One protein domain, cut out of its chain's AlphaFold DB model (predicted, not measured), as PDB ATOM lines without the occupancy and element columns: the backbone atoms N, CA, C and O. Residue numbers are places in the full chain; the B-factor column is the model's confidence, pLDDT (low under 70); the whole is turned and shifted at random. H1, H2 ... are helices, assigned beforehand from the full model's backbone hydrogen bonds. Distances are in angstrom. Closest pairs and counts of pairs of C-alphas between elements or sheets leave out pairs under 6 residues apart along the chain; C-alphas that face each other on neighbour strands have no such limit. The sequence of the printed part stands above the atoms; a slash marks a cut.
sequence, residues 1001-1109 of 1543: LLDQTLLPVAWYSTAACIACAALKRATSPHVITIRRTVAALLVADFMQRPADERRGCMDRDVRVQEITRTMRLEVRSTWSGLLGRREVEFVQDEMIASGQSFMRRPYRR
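Overview. This is residues 1001 to 1109 of the 1543 residues of an uncharacterized protein of Trypanosoma brucei brucei (strain 927/4 GUTat10.1) (UniProt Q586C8). H1 and H5 cross in the core of a compact all-helix body. H2 packs on H1, H4 and H3 pack on opposite ends of H5, and residues 1103 to 1109 stick out as a tail. The 109 printed residues hold five named helices, H1 to H5 in order; radius of gyration of the C-alphas 14.0 A, spans 51 by 28 by 27 A.

Arrangement. Past Leu 1001, find H1, residues 1009 to 1022; it touches H2, residues 1036 to 1047, closest C-alphas Ala 1016 and Ala 1039, 5.1 A. H5, residues 1085 to 1097, is about perpendicular to H1, 78 degrees, closest C-alphas Ala 1015 and Val 1091, 6.4 A. H5 touches H3, residues 1051 to 1057, with residues 1096 to 1097 alone, and H4, residues 1062 to 1074, with 1085 to 1089 alone. O i to N i+4 pairs are within hydrogen-bond range throughout H2, H3 and H5, in 8 of 10 in H1 and 8 of 9 in H4.

Along the chain. Find C-alpha 1009 at (113.199, 200.894, 175.399); H1 runs 20.2 A, H2 16.5 A, H3 10.0 A, H4 19.1 A, and H5 18.3 A to C-alpha 1097 at (121.909, 215.241, 172.689).

Size, cuts and confidence. The printed part has no cut; H1 to H2 is a long link. Look for pLDDT under 70 at residues 1026 to 1037 and 1059 to 1082.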
ATOM      1  N   LEU A1001     110.230 211.575 176.352       88.17
ATOM      2  CA  LEU A1001     111.382 212.251 175.729       88.17
ATOM      3  C   LEU A1001     112.504 211.298 175.284       88.17
ATOM      4  O   LEU A1001     113.404 211.736 174.573       88.17
ATOM      5  N   LEU A1002     112.482 210.025 175.688       91.05
ATOM      6  CA  LEU A1002     113.439 209.016 175.238       91.05
ATOM      7  C   LEU A1002     113.028 208.373 173.904       91.05
ATOM      8  O   LEU A1002     113.893 207.825 173.217       91.05
ATOM      9  N   ASP A1003     111.763 208.476 173.481       91.37
ATOM     10  CA  ASP A1003     111.275 207.904 172.214       91.37
ATOM     11  C   ASP A1003     111.909 208.575 170.977       91.37
ATOM     12  O   ASP A1003     112.013 207.965 169.913       91.37
ATOM     13  N   GLN A1004     112.430 209.797 171.131       91.00
ATOM     14  CA  GLN A1004     113.188 210.514 170.095       91.00
ATOM     15  C   GLN A1004     114.695 210.162 170.053       91.00
ATOM     16  O   GLN A1004     115.423 210.629 169.175       91.00
ATOM     17  N   THR A1005     115.206 209.389 171.019       92.60
ATOM     18  CA  THR A1005     116.634 209.000 171.108       92.60
ATOM     19  C   THR A1005     116.911 207.701 170.343       92.60
ATOM     20  O   THR A1005     115.971 207.035 169.923       92.60
ATOM     21  N   LEU A1006     118.171 207.282 170.188       93.64
ATOM     22  CA  LEU A1006     118.522 205.941 169.668       93.64
ATOM     23  C   LEU A1006     118.461 204.833 170.722       93.64
ATOM     24  O   LEU A1006     118.808 203.684 170.438       93.64
ATOM     25  N   LEU A1007     118.050 205.163 171.948       92.32
ATOM     26  CA  LEU A1007     118.084 204.220 173.054       92.32
ATOM     27  C   LEU A1007     117.005 203.140 172.879       92.32
ATOM     28  O   LEU A1007     115.847 203.480 172.597       92.32
ATOM     29  N   PRO A1008     117.352 201.854 173.065       90.46
ATOM     30  CA  PRO A1008     116.373 200.789 173.210       90.46
ATOM     31  C   PRO A1008     115.451 201.073 174.400       90.46
ATOM     32  O   PRO A1008     115.912 201.559 175.437       90.46
ATOM     33  N   VAL A1009     114.169 200.710 174.298       87.21
ATOM     34  CA  VAL A1009     113.199 200.894 175.399       87.21
ATOM     35  C   VAL A1009     113.677 200.208 176.685       87.21
ATOM     36  O   VAL A1009     113.525 200.734 177.788       87.21
ATOM     37  N   ALA A1010     114.361 199.069 176.545       82.74
ATOM     38  CA  ALA A1010     114.970 198.342 177.654       82.74
ATOM     39  C   ALA A1010     115.986 199.167 178.472       82.74
ATOM     40  O   ALA A1010     116.253 198.828 179.623       82.74
ATOM     41  N   TRP A1011     116.553 200.242 177.913       86.33
ATOM     42  CA  TRP A1011     117.534 201.102 178.583       86.33
ATOM     43  C   TRP A1011     116.907 202.359 179.204       86.33
ATOM     44  O   TRP A1011     117.613 203.185 179.783       86.33
ATOM     45  N   TYR A1012     115.581 202.514 179.160       87.01
ATOM     46  CA  TYR A1012     114.913 203.688 179.734       87.01
ATOM     47  C   TYR A1012     115.031 203.738 181.259       87.01
ATOM     48  O   TYR A1012     115.159 204.817 181.837       87.01
ATOM     49  N   SER A1013     115.066 202.580 181.927       78.67
ATOM     50  CA  SER A1013     115.379 202.510 183.358       78.67
ATOM     51  C   SER A1013     116.796 203.000 183.646       78.67
ATOM     52  O   SER A1013     117.000 203.743 184.602       78.67
ATOM     53  N   THR A1014     117.757 202.658 182.785       81.38
ATOM     54  CA  THR A1014     119.147 203.116 182.885       81.38
ATOM     55  C   THR A1014     119.239 204.635 182.769       81.38
ATOM     56  O   THR A1014     119.840 205.285 183.626       81.38
ATOM     57  N   ALA A1015     118.558 205.214 181.778       86.75
ATOM     58  CA  ALA A1015     118.452 206.662 181.617       86.75
ATOM     59  C   ALA A1015     117.820 207.342 182.846       86.75
ATOM     60  O   ALA A1015     118.300 208.382 183.297       86.75
ATOM     61  N   ALA A1016     116.790 206.737 183.447       84.09
ATOM     62  CA  ALA A1016     116.160 207.260 184.658       84.09
ATOM     63  C   ALA A1016     117.090 207.245 185.880       84.09
ATOM     64  O   ALA A1016     117.125 208.222 186.632       84.09
ATOM     65  N   CYS A1017     117.881 206.184 186.065       79.09
ATOM     66  CA  CYS A1017     118.889 206.124 187.124       79.09
ATOM     67  C   CYS A1017     119.981 207.185 186.916       79.09
ATOM     68  O   CYS A1017     120.346 207.883 187.864       79.09
ATOM     69  N   ILE A1018     120.457 207.360 185.676       83.52
ATOM     70  CA  ILE A1018     121.443 208.394 185.318       83.52
ATOM     71  C   ILE A1018     120.877 209.791 185.591       83.52
ATOM     72  O   ILE A1018     121.555 210.603 186.216       83.52
ATOM     73  N   ALA A1019     119.628 210.065 185.199       86.28
ATOM     74  CA  ALA A1019     118.960 211.337 185.479       86.28
ATOM     75  C   ALA A1019     118.826 211.592 186.990       86.28
ATOM     76  O   ALA A1019     119.123 212.689 187.457       86.28
ATOM     77  N   CYS A1020     118.440 210.577 187.771       81.31
ATOM     78  CA  CYS A1020     118.348 210.666 189.232       81.31
ATOM     79  C   CYS A1020     119.696 211.044 189.871       81.31
ATOM     80  O   CYS A1020     119.762 211.952 190.709       81.31
ATOM     81  N   ALA A1021     120.772 210.383 189.432       78.38
ATOM     82  CA  ALA A1021     122.131 210.641 189.897       78.38
ATOM     83  C   ALA A1021     122.641 212.026 189.457       78.38
ATOM     84  O   ALA A1021     123.216 212.758 190.266       78.38
ATOM     85  N   ALA A1022     122.412 212.418 188.200       81.61
ATOM     86  CA  ALA A1022     122.820 213.716 187.656       81.61
ATOM     87  C   ALA A1022     122.115 214.885 188.363       81.61
ATOM     88  O   ALA A1022     122.763 215.864 188.725       81.61
ATOM     89  N   LEU A1023     120.817 214.746 188.652       83.53
ATOM     90  CA  LEU A1023     120.015 215.745 189.368       83.53
ATOM     91  C   LEU A1023     120.252 215.755 190.892       83.53
ATOM     92  O   LEU A1023     119.605 216.531 191.592       83.53
ATOM     93  N   LYS A1024     121.145 214.900 191.419       78.22
ATOM     94  CA  LYS A1024     121.423 214.734 192.861       78.22
ATOM     95  C   LYS A1024     120.155 214.474 193.701       78.22
ATOM     96  O   LYS A1024     120.071 214.898 194.849       78.22
ATOM     97  N   ARG A1025     119.159 213.781 193.130       71.35
ATOM     98  CA  ARG A1025     117.877 213.462 193.799       71.35
ATOM     99  C   ARG A1025     117.868 212.115 194.525       71.35
ATOM    100  O   ARG A1025     116.889 211.797 195.193       71.35
ATOM    101  N   ALA A1026     118.937 211.333 194.407       59.58
ATOM    102  CA  ALA A1026     119.070 210.067 195.114       59.58
ATOM    103  C   ALA A1026     119.289 210.312 196.617       59.58
ATOM    104  O   ALA A1026     120.325 210.829 197.027       59.58
ATOM    105  N   THR A1027     118.315 209.917 197.439       49.71
ATOM    106  CA  THR A1027     118.391 209.975 198.910       49.71
ATOM    107  C   THR A1027     119.145 208.794 199.531       49.71
ATOM    108  O   THR A1027     119.351 208.771 200.739       49.71
ATOM    109  N   SER A1028     119.591 207.817 198.736       52.53
ATOM    110  CA  SER A1028     120.495 206.747 199.163       52.53
ATOM    111  C   SER A1028     121.114 206.064 197.934       52.53
ATOM    112  O   SER A1028     120.387 205.810 196.971       52.53
ATOM    113  N   PRO A1029     122.419 205.738 197.939       51.22
ATOM    114  CA  PRO A1029     123.103 205.065 196.829       51.22
ATOM    115  C   PRO A1029     122.656 203.607 196.584       51.22
ATOM    116  O   PRO A1029     123.149 202.977 195.653       51.22
ATOM    117  N   HIS A1030     121.738 203.055 197.386       49.96
ATOM    118  CA  HIS A1030     121.418 201.618 197.381       49.96
ATOM    119  C   HIS A1030     119.957 201.252 197.081       49.96
ATOM    120  O   HIS A1030     119.594 200.091 197.238       49.96
ATOM    121  N   VAL A1031     119.103 202.203 196.691       47.61
ATOM    122  CA  VAL A1031     117.709 201.890 196.329       47.61
ATOM    123  C   VAL A1031     117.290 202.728 195.127       47.61
ATOM    124  O   VAL A1031     116.766 203.830 195.289       47.61
ATOM    125  N   ILE A1032     117.485 202.215 193.908       53.48
ATOM    126  CA  ILE A1032     116.983 202.860 192.683       53.48
ATOM    127  C   ILE A1032     115.812 202.054 192.106       53.48
ATOM    128  O   ILE A1032     115.653 201.868 190.903       53.48
ATOM    129  N   THR A1033     114.872 201.645 192.967       54.48
ATOM    130  CA  THR A1033     113.527 201.265 192.508       54.48
ATOM    131  C   THR A1033     112.700 202.527 192.242       54.48
ATOM    132  O   THR A1033     111.779 202.877 192.983       54.48
ATOM    133  N   ILE A1034     113.048 203.263 191.187       59.21
ATOM    134  CA  ILE A1034     112.290 204.450 190.789       59.21
ATOM    135  C   ILE A1034     110.947 203.982 190.212       59.21
ATOM    136  O   ILE A1034     110.899 203.284 189.196       59.21
ATOM    137  N   ARG A1035     109.828 204.374 190.838       61.13
ATOM    138  CA  ARG A1035     108.487 204.159 190.259       61.13
ATOM    139  C   ARG A1035     108.457 204.729 188.838       61.13
ATOM    140  O   ARG A1035     108.907 205.851 188.632       61.13
ATOM    141  N   ARG A1036     107.872 204.008 187.871       60.73
ATOM    142  CA  ARG A1036     107.826 204.413 186.444       60.73
ATOM    143  C   ARG A1036     107.405 205.873 186.224       60.73
ATOM    144  O   ARG A1036     107.980 206.552 185.383       60.73
ATOM    145  N   THR A1037     106.438 206.363 187.000       62.48
ATOM    146  CA  THR A1037     105.978 207.758 186.940       62.48
ATOM    147  C   THR A1037     107.059 208.752 187.363       62.48
ATOM    148  O   THR A1037     107.263 209.756 186.692       62.48
ATOM    149  N   VAL A1038     107.800 208.451 188.431       73.68
ATOM    150  CA  VAL A1038     108.930 209.264 188.905       73.68
ATOM    151  C   VAL A1038     110.094 209.199 187.912       73.68
ATOM    152  O   VAL A1038     110.726 210.216 187.650       73.68
ATOM    153  N   ALA A1039     110.339 208.035 187.301       76.07
ATOM    154  CA  ALA A1039     111.403 207.839 186.317       76.07
ATOM    155  C   ALA A1039     111.230 208.755 185.098       76.07
ATOM    156  O   ALA A1039     112.160 209.472 184.735       76.07
ATOM    157  N   ALA A1040     110.026 208.791 184.519       75.94
ATOM    158  CA  ALA A1040     109.723 209.654 183.379       75.94
ATOM    159  C   ALA A1040     109.880 211.150 183.713       75.94
ATOM    160  O   ALA A1040     110.421 211.903 182.907       75.94
ATOM    161  N   LEU A1041     109.466 211.573 184.916       83.03
ATOM    162  CA  LEU A1041     109.606 212.962 185.371       83.03
ATOM    163  C   LEU A1041     111.071 213.368 185.574       83.03
ATOM    164  O   LEU A1041     111.451 214.472 185.196       83.03
ATOM    165  N   LEU A1042     111.903 212.484 186.138       84.68
ATOM    166  CA  LEU A1042     113.334 212.744 186.329       84.68
ATOM    167  C   LEU A1042     114.070 212.889 184.998       84.68
ATOM    168  O   LEU A1042     114.884 213.796 184.839       84.68
ATOM    169  N   VAL A1043     113.770 212.010 184.040       86.20
ATOM    170  CA  VAL A1043     114.346 212.094 182.695       86.20
ATOM    171  C   VAL A1043     113.908 213.381 182.004       86.20
ATOM    172  O   VAL A1043     114.746 214.055 181.411       86.20
ATOM    173  N   ALA A1044     112.629 213.754 182.117       86.27
ATOM    174  CA  ALA A1044     112.126 214.993 181.535       86.27
ATOM    175  C   ALA A1044     112.794 216.238 182.134       86.27
ATOM    176  O   ALA A1044     113.272 217.080 181.380       86.27
ATOM    177  N   ASP A1045     112.910 216.313 183.463       87.30
ATOM    178  CA  ASP A1045     113.601 217.404 184.168       87.30
ATOM    179  C   ASP A1045     115.071 217.518 183.736       87.30
ATOM    180  O   ASP A1045     115.570 218.608 183.470       87.30
ATOM    181  N   PHE A1046     115.765 216.387 183.573       88.77
ATOM    182  CA  PHE A1046     117.135 216.403 183.069       88.77
ATOM    183  C   PHE A1046     117.218 216.857 181.600       88.77
ATOM    184  O   PHE A1046     117.993 217.755 181.276       88.77
ATOM    185  N   MET A1047     116.441 216.247 180.698       88.17
ATOM    186  CA  MET A1047     116.559 216.459 179.245       88.17
ATOM    187  C   MET A1047     116.046 217.824 178.768       88.17
ATOM    188  O   MET A1047     116.440 218.268 177.689       88.17
ATOM    189  N   GLN A1048     115.197 218.493 179.553       85.44
ATOM    190  CA  GLN A1048     114.694 219.839 179.255       85.44
ATOM    191  C   GLN A1048     115.671 220.960 179.648       85.44
ATOM    192  O   GLN A1048     115.453 222.113 179.275       85.44
ATOM    193  N   ARG A1049     116.764 220.652 180.361       84.07
ATOM    194  CA  ARG A1049     117.801 221.637 180.702       84.07
ATOM    195  C   ARG A1049     118.661 222.023 179.490       84.07
ATOM    196  O   ARG A1049     118.862 221.203 178.582       84.07
ATOM    197  N   PRO A1050     119.251 223.235 179.483       79.63
ATOM    198  CA  PRO A1050     120.252 223.628 178.493       79.63
ATOM    199  C   PRO A1050     121.365 222.580 178.352       79.63
ATOM    200  O   PRO A1050     121.748 221.922 179.318       79.63
ATOM    201  N   ALA A1051     121.902 222.403 177.141       77.03
ATOM    202  CA  ALA A1051     122.920 221.378 176.870       77.03
ATOM    203  C   ALA A1051     124.161 221.509 177.773       77.03
ATOM    204  O   ALA A1051     124.722 220.499 178.193       77.03
ATOM    205  N   ASP A1052     124.552 222.741 178.095       75.04
ATOM    206  CA  ASP A1052     125.743 223.025 178.894       75.04
ATOM    207  C   ASP A1052     125.507 222.651 180.375       75.04
ATOM    208  O   ASP A1052     126.365 222.027 180.999       75.04
ATOM    209  N   GLU A1053     124.292 222.868 180.901       80.57
ATOM    210  CA  GLU A1053     123.877 222.366 182.222       80.57
ATOM    211  C   GLU A1053     123.794 220.837 182.268       80.57
ATOM    212  O   GLU A1053     124.226 220.225 183.247       80.57
ATOM    213  N   ARG A1054     123.263 220.202 181.212       85.07
ATOM    214  CA  ARG A1054     123.193 218.734 181.114       85.07
ATOM    215  C   ARG A1054     124.585 218.115 181.203       85.07
ATOM    216  O   ARG A1054     124.772 217.171 181.966       85.07
ATOM    217  N   ARG A1055     125.564 218.686 180.490       80.54
ATOM    218  CA  ARG A1055     126.977 218.278 180.577       80.54
ATOM    219  C   ARG A1055     127.570 218.553 181.953       80.54
ATOM    220  O   ARG A1055     128.195 217.665 182.516       80.54
ATOM    221  N   GLY A1056     127.332 219.737 182.520       76.70
ATOM    222  CA  GLY A1056     127.839 220.106 183.844       76.70
ATOM    223  C   GLY A1056     127.321 219.212 184.979       76.70
ATOM    224  O   GLY A1056     128.048 218.939 185.929       76.70
ATOM    225  N   CYS A1057     126.087 218.708 184.872       76.82
ATOM    226  CA  CYS A1057     125.513 217.775 185.849       76.82
ATOM    227  C   CYS A1057     126.049 216.338 185.708       76.82
ATOM    228  O   CYS A1057     125.976 215.551 186.659       76.82
ATOM    229  N   MET A1058     126.572 215.979 184.532       75.63
ATOM    230  CA  MET A1058     127.202 214.686 184.270       75.63
ATOM    231  C   MET A1058     128.687 214.747 184.654       75.63
ATOM    232  O   MET A1058     129.569 214.935 183.821       75.63
ATOM    233  N   ASP A1059     128.951 214.626 185.956       56.60
ATOM    234  CA  ASP A1059     130.300 214.732 186.523       56.60
ATOM    235  C   ASP A1059     131.197 213.514 186.201       56.60
ATOM    236  O   ASP A1059     130.756 212.360 186.191       56.60
ATOM    237  N   ARG A1060     132.465 213.838 185.925       56.19
ATOM    238  CA  ARG A1060     133.488 213.162 185.104       56.19
ATOM    239  C   ARG A1060     133.921 211.800 185.650       56.19
ATOM    240  O   ARG A1060     134.429 211.752 186.760       56.19
ATOM    241  N   ASP A1061     133.761 210.737 184.848       51.27
ATOM    242  CA  ASP A1061     134.210 209.326 184.995       51.27
ATOM    243  C   ASP A1061     133.866 208.565 186.295       51.27
ATOM    244  O   ASP A1061     133.520 207.382 186.249       51.27
ATOM    245  N   VAL A1062     133.865 209.230 187.447       49.78
ATOM    246  CA  VAL A1062     133.717 208.659 188.791       49.78
ATOM    247  C   VAL A1062     132.342 208.019 189.005       49.78
ATOM    248  O   VAL A1062     132.208 207.111 189.820       49.78
ATOM    249  N   ARG A1063     131.311 208.410 188.243       60.36
ATOM    250  CA  ARG A1063     129.981 207.786 188.346       60.36
ATOM    251  C   ARG A1063     129.728 206.660 187.358       60.36
ATOM    252  O   ARG A1063     128.825 205.880 187.617       60.36
ATOM    253  N   VAL A1064     130.468 206.534 186.253       66.81
ATOM    254  CA  VAL A1064     130.130 205.520 185.234       66.81
ATOM    255  C   VAL A1064     130.331 204.117 185.796       66.81
ATOM    256  O   VAL A1064     129.422 203.303 185.711       66.81
ATOM    257  N   GLN A1065     131.466 203.861 186.455       66.06
ATOM    258  CA  GLN A1065     131.725 202.564 187.088       66.06
ATOM    259  C   GLN A1065     130.708 202.245 188.187       66.06
ATOM    260  O   GLN A1065     130.229 201.116 188.258       66.06
ATOM    261  N   GLU A1066     130.334 203.239 188.996       66.27
ATOM    262  CA  GLU A1066     129.348 203.057 190.063       66.27
ATOM    263  C   GLU A1066     127.940 202.822 189.506       66.27
ATOM    264  O   GLU A1066     127.234 201.936 189.979       66.27
ATOM    265  N   ILE A1067     127.552 203.538 188.447       68.35
ATOM    266  CA  ILE A1067     126.292 203.343 187.720       68.35
ATOM    267  C   ILE A1067     126.264 201.950 187.085       68.35
ATOM    268  O   ILE A1067     125.293 201.218 187.249       68.35
ATOM    269  N   THR A1068     127.334 201.531 186.408       68.37
ATOM    270  CA  THR A1068     127.426 200.182 185.835       68.37
ATOM    271  C   THR A1068     127.364 199.115 186.931       68.37
ATOM    272  O   THR A1068     126.671 198.112 186.769       68.37
ATOM    273  N   ARG A1069     128.047 199.321 188.065       67.64
ATOM    274  CA  ARG A1069     128.040 198.395 189.207       67.64
ATOM    275  C   ARG A1069     126.653 198.291 189.840       67.64
ATOM    276  O   ARG A1069     126.169 197.179 190.023       67.64
ATOM    277  N   THR A1070     126.000 199.414 190.126       64.52
ATOM    278  CA  THR A1070     124.635 199.449 190.682       64.52
ATOM    279  C   THR A1070     123.620 198.841 189.719       64.52
ATOM    280  O   THR A1070     122.803 198.023 190.132       64.52
ATOM    281  N   MET A1071     123.720 199.126 188.419       64.01
ATOM    282  CA  MET A1071     122.832 198.531 187.413       64.01
ATOM    283  C   MET A1071     123.004 197.025 187.277       64.01
ATOM    284  O   MET A1071     122.007 196.321 187.154       64.01
ATOM    285  N   ARG A1072     124.239 196.514 187.346       63.89
ATOM    286  CA  ARG A1072     124.491 195.065 187.360       63.89
ATOM    287  C   ARG A1072     123.882 194.372 188.581       63.89
ATOM    288  O   ARG A1072     123.581 193.187 188.492       63.89
ATOM    289  N   LEU A1073     123.719 195.089 189.696       64.17
ATOM    290  CA  LEU A1073     123.130 194.564 190.928       64.17
ATOM    291  C   LEU A1073     121.592 194.658 190.941       64.17
ATOM    292  O   LEU A1073     120.947 193.739 191.439       64.17
ATOM    293  N   GLU A1074     120.994 195.725 190.396       56.14
ATOM    294  CA  GLU A1074     119.541 195.976 190.483       56.14
ATOM    295  C   GLU A1074     118.732 195.576 189.233       56.14
ATOM    296  O   GLU A1074     117.543 195.259 189.335       56.14
ATOM    297  N   VAL A1075     119.327 195.591 188.034       53.86
ATOM    298  CA  VAL A1075     118.600 195.341 186.782       53.86
ATOM    299  C   VAL A1075     118.688 193.858 186.431       53.86
ATOM    300  O   VAL A1075     119.777 193.326 186.252       53.86
ATOM    301  N   ARG A1076     117.508 193.215 186.353       50.59
ATOM    302  CA  ARG A1076     117.214 191.823 185.945       50.59
ATOM    303  C   ARG A1076     118.399 191.051 185.348       50.59
ATOM    304  O   ARG A1076     119.019 191.503 184.387       50.59
ATOM    305  N   SER A1077     118.569 189.805 185.802       47.64
ATOM    306  CA  SER A1077     119.561 188.821 185.322       47.64
ATOM    307  C   SER A1077     119.696 188.712 183.797       47.64
ATOM    308  O   SER A1077     120.739 188.301 183.305       47.64
ATOM    309  N   THR A1078     118.674 189.110 183.039       50.11
ATOM    310  CA  THR A1078     118.681 189.139 181.576       50.11
ATOM    311  C   THR A1078     119.653 190.155 180.965       50.11
ATOM    312  O   THR A1078     120.041 189.973 179.817       50.11
ATOM    313  N   TRP A1079     120.061 191.208 181.686       53.32
ATOM    314  CA  TRP A1079     120.872 192.311 181.134       53.32
ATOM    315  C   TRP A1079     122.264 192.457 181.747       53.32
ATOM    316  O   TRP A1079     123.039 193.295 181.283       53.32
ATOM    317  N   SER A1080     122.615 191.628 182.736       45.45
ATOM    318  CA  SER A1080     123.900 191.713 183.446       45.45
ATOM    319  C   SER A1080     125.125 191.595 182.523       45.45
ATOM    320  O   SER A1080     126.206 192.048 182.896       45.45
ATOM    321  N   GLY A1081     124.957 191.057 181.307       58.93
ATOM    322  CA  GLY A1081     126.014 190.957 180.299       58.93
ATOM    323  C   GLY A1081     126.095 192.089 179.266       58.93
ATOM    324  O   GLY A1081     127.132 192.204 178.623       58.93
ATOM    325  N   LEU A1082     125.048 192.906 179.066       65.52
ATOM    326  CA  LEU A1082     124.984 193.818 177.906       65.52
ATOM    327  C   LEU A1082     125.326 195.282 178.219       65.52
ATOM    328  O   LEU A1082     125.890 195.963 177.371       65.52
ATOM    329  N   LEU A1083     124.992 195.774 179.417       76.47
ATOM    330  CA  LEU A1083     125.299 197.151 179.823       76.47
ATOM    331  C   LEU A1083     126.723 197.227 180.386       76.47
ATOM    332  O   LEU A1083     126.978 196.909 181.553       76.47
ATOM    333  N   GLY A1084     127.661 197.633 179.536       81.29
ATOM    334  CA  GLY A1084     129.027 197.960 179.910       81.29
ATOM    335  C   GLY A1084     129.273 199.464 179.994       81.29
ATOM    336  O   GLY A1084     128.349 200.280 179.991       81.29
ATOM    337  N   ARG A1085     130.552 199.842 180.096       84.38
ATOM    338  CA  ARG A1085     130.965 201.247 180.214       84.38
ATOM    339  C   ARG A1085     130.542 202.058 178.985       84.38
ATOM    340  O   ARG A1085     130.005 203.150 179.141       84.38
ATOM    341  N   ARG A1086     130.725 201.507 177.779       87.37
ATOM    342  CA  ARG A1086     130.419 202.191 176.513       87.37
ATOM    343  C   ARG A1086     128.922 202.402 176.306       87.37
ATOM    344  O   ARG A1086     128.521 203.464 175.844       87.37
ATOM    345  N   GLU A1087     128.089 201.441 176.700       88.76
ATOM    346  CA  GLU A1087     126.634 201.579 176.602       88.76
ATOM    347  C   GLU A1087     126.103 202.638 177.582       88.76
ATOM    348  O   GLU A1087     125.223 203.414 177.217       88.76
ATOM    349  N   VAL A1088     126.662 202.741 178.798       86.26
ATOM    350  CA  VAL A1088     126.304 203.816 179.748       86.26
ATOM    351  C   VAL A1088     126.724 205.188 179.219       86.26
ATOM    352  O   VAL A1088     125.940 206.135 179.297       86.26
ATOM    353  N   GLU A1089     127.924 205.301 178.648       87.08
ATOM    354  CA  GLU A1089     128.393 206.529 177.993       87.08
ATOM    355  C   GLU A1089     127.490 206.924 176.817       87.08
ATOM    356  O   GLU A1089     127.115 208.087 176.699       87.08
ATOM    357  N   PHE A1090     127.054 205.960 176.004       90.06
ATOM    358  CA  PHE A1090     126.117 206.207 174.911       90.06
ATOM    359  C   PHE A1090     124.735 206.667 175.411       90.06
ATOM    360  O   PHE A1090     124.162 207.597 174.844       90.06
ATOM    361  N   VAL A1091     124.220 206.101 176.516       89.67
ATOM    362  CA  VAL A1091     122.987 206.599 177.162       89.67
ATOM    363  C   VAL A1091     123.153 208.050 177.616       89.67
ATOM    364  O   VAL A1091     122.274 208.874 177.361       89.67
ATOM    365  N   GLN A1092     124.278 208.380 178.250       88.60
ATOM    366  CA  GLN A1092     124.588 209.753 178.653       88.60
ATOM    367  C   GLN A1092     124.624 210.699 177.448       88.60
ATOM    368  O   GLN A1092     123.998 211.760 177.485       88.60
ATOM    369  N   ASP A1093     125.302 210.301 176.370       88.15
ATOM    370  CA  ASP A1093     125.467 211.120 175.172       88.15
ATOM    371  C   ASP A1093     124.129 211.364 174.452       88.15
ATOM    372  O   ASP A1093     123.846 212.505 174.090       88.15
ATOM    373  N   GLU A1094     123.255 210.357 174.316       90.64
ATOM    374  CA  GLU A1094     121.908 210.545 173.743       90.64
ATOM    375  C   GLU A1094     121.011 211.424 174.635       90.64
ATOM    376  O   GLU A1094     120.233 212.240 174.126       90.64
ATOM    377  N   MET A1095     121.144 211.327 175.966       89.33
ATOM    378  CA  MET A1095     120.440 212.207 176.907       89.33
ATOM    379  C   MET A1095     120.948 213.658 176.847       89.33
ATOM    380  O   MET A1095     120.145 214.587 176.951       89.33
ATOM    381  N   ILE A1096     122.257 213.876 176.654       86.49
ATOM    382  CA  ILE A1096     122.858 215.204 176.410       86.49
ATOM    383  C   ILE A1096     122.465 215.733 175.023       86.49
ATOM    384  O   ILE A1096     122.288 216.937 174.839       86.49
ATOM    385  N   ALA A1097     122.301 214.858 174.037       83.88
ATOM    386  CA  ALA A1097     121.909 215.241 172.689       83.88
ATOM    387  C   ALA A1097     120.421 215.613 172.572       83.88
ATOM    388  O   ALA A1097     120.052 216.381 171.686       83.88
ATOM    389  N   SER A1098     119.557 215.100 173.460       84.47
ATOM    390  CA  SER A1098     118.088 215.222 173.359       84.47
ATOM    391  C   SER A1098     117.525 214.797 172.000       84.47
ATOM    392  O   SER A1098     116.587 215.399 171.499       84.47
ATOM    393  N   GLY A1099     118.097 213.765 171.374       80.32
ATOM    394  CA  GLY A1099     117.652 213.268 170.065       80.32
ATOM    395  C   GLY A1099     118.364 213.872 168.845       80.32
ATOM    396  O   GLY A1099     118.103 213.440 167.725       80.32
ATOM    397  N   GLN A1100     119.287 214.824 169.025       80.60
ATOM    398  CA  GLN A1100     120.154 215.297 167.937       80.60
ATOM    399  C   GLN A1100     121.218 214.242 167.598       80.60
ATOM    400  O   GLN A1100     121.922 213.758 168.477       80.60
ATOM    401  N   SER A1101     121.378 213.887 166.320       80.99
ATOM    402  CA  SER A1101     122.471 212.995 165.913       80.99
ATOM    403  C   SER A1101     123.753 213.788 165.662       80.99
ATOM    404  O   SER A1101     123.770 214.692 164.829       80.99
ATOM    405  N   PHE A1102     124.841 213.400 166.332       80.59
ATOM    406  CA  PHE A1102     126.194 213.929 166.099       80.59
ATOM    407  C   PHE A1102     127.085 212.968 165.304       80.59
ATOM    408  O   PHE A1102     128.297 213.169 165.222       80.59
ATOM    409  N   MET A1103     126.501 211.908 164.732       87.38
ATOM    410  CA  MET A1103     127.257 210.916 163.966       87.38
ATOM    411  C   MET A1103     127.866 211.540 162.704       87.38
ATOM    412  O   MET A1103     129.044 211.353 162.395       87.38
ATOM    413  N   ARG A1104     127.062 212.346 162.004       86.15
ATOM    414  CA  ARG A1104     127.480 213.087 160.815       86.15
ATOM    415  C   ARG A1104     128.267 214.332 161.196       86.15
ATOM    416  O   ARG A1104     127.978 214.988 162.195       86.15
ATOM    417  N   ARG A1105     129.262 214.670 160.380       78.87
ATOM    418  CA  ARG A1105     130.009 215.921 160.521       78.87
ATOM    419  C   ARG A1105     129.105 217.109 160.174       78.87
ATOM    420  O   ARG A1105     128.280 216.985 159.268       78.87
ATOM    421  N   PRO A1106     129.274 218.273 160.811       74.94
ATOM    422  CA  PRO A1106     128.653 219.497 160.322       74.94
ATOM    423  C   PRO A1106     129.053 219.766 158.866       74.94
ATOM    424  O   PRO A1106     130.156 219.409 158.441       74.94
ATOM    425  N   TYR A1107     128.151 220.386 158.099       75.86
ATOM    426  CA  TYR A1107     128.345 220.587 156.664       75.86
ATOM    427  C   TYR A1107     129.652 221.336 156.373       75.86
ATOM    428  O   TYR A1107     129.808 222.525 156.670       75.86
ATOM    429  N   ARG A1108     130.605 220.623 155.768       71.10
ATOM    430  CA  ARG A1108     131.868 221.175 155.284       71.10
ATOM    431  C   ARG A1108     131.619 221.988 154.019       71.10
ATOM    432  O   ARG A1108     131.039 221.478 153.060       71.10
ATOM    433  N   ARG A1109     132.089 223.236 154.000       71.07
ATOM    434  CA  ARG A1109     132.180 224.025 152.763       71.07
ATOM    435  C   ARG A1109     133.240 223.410 151.848       71.07
ATOM    436  O   ARG A1109     134.245 222.904 152.339       71.07
TER     437      ARG A1109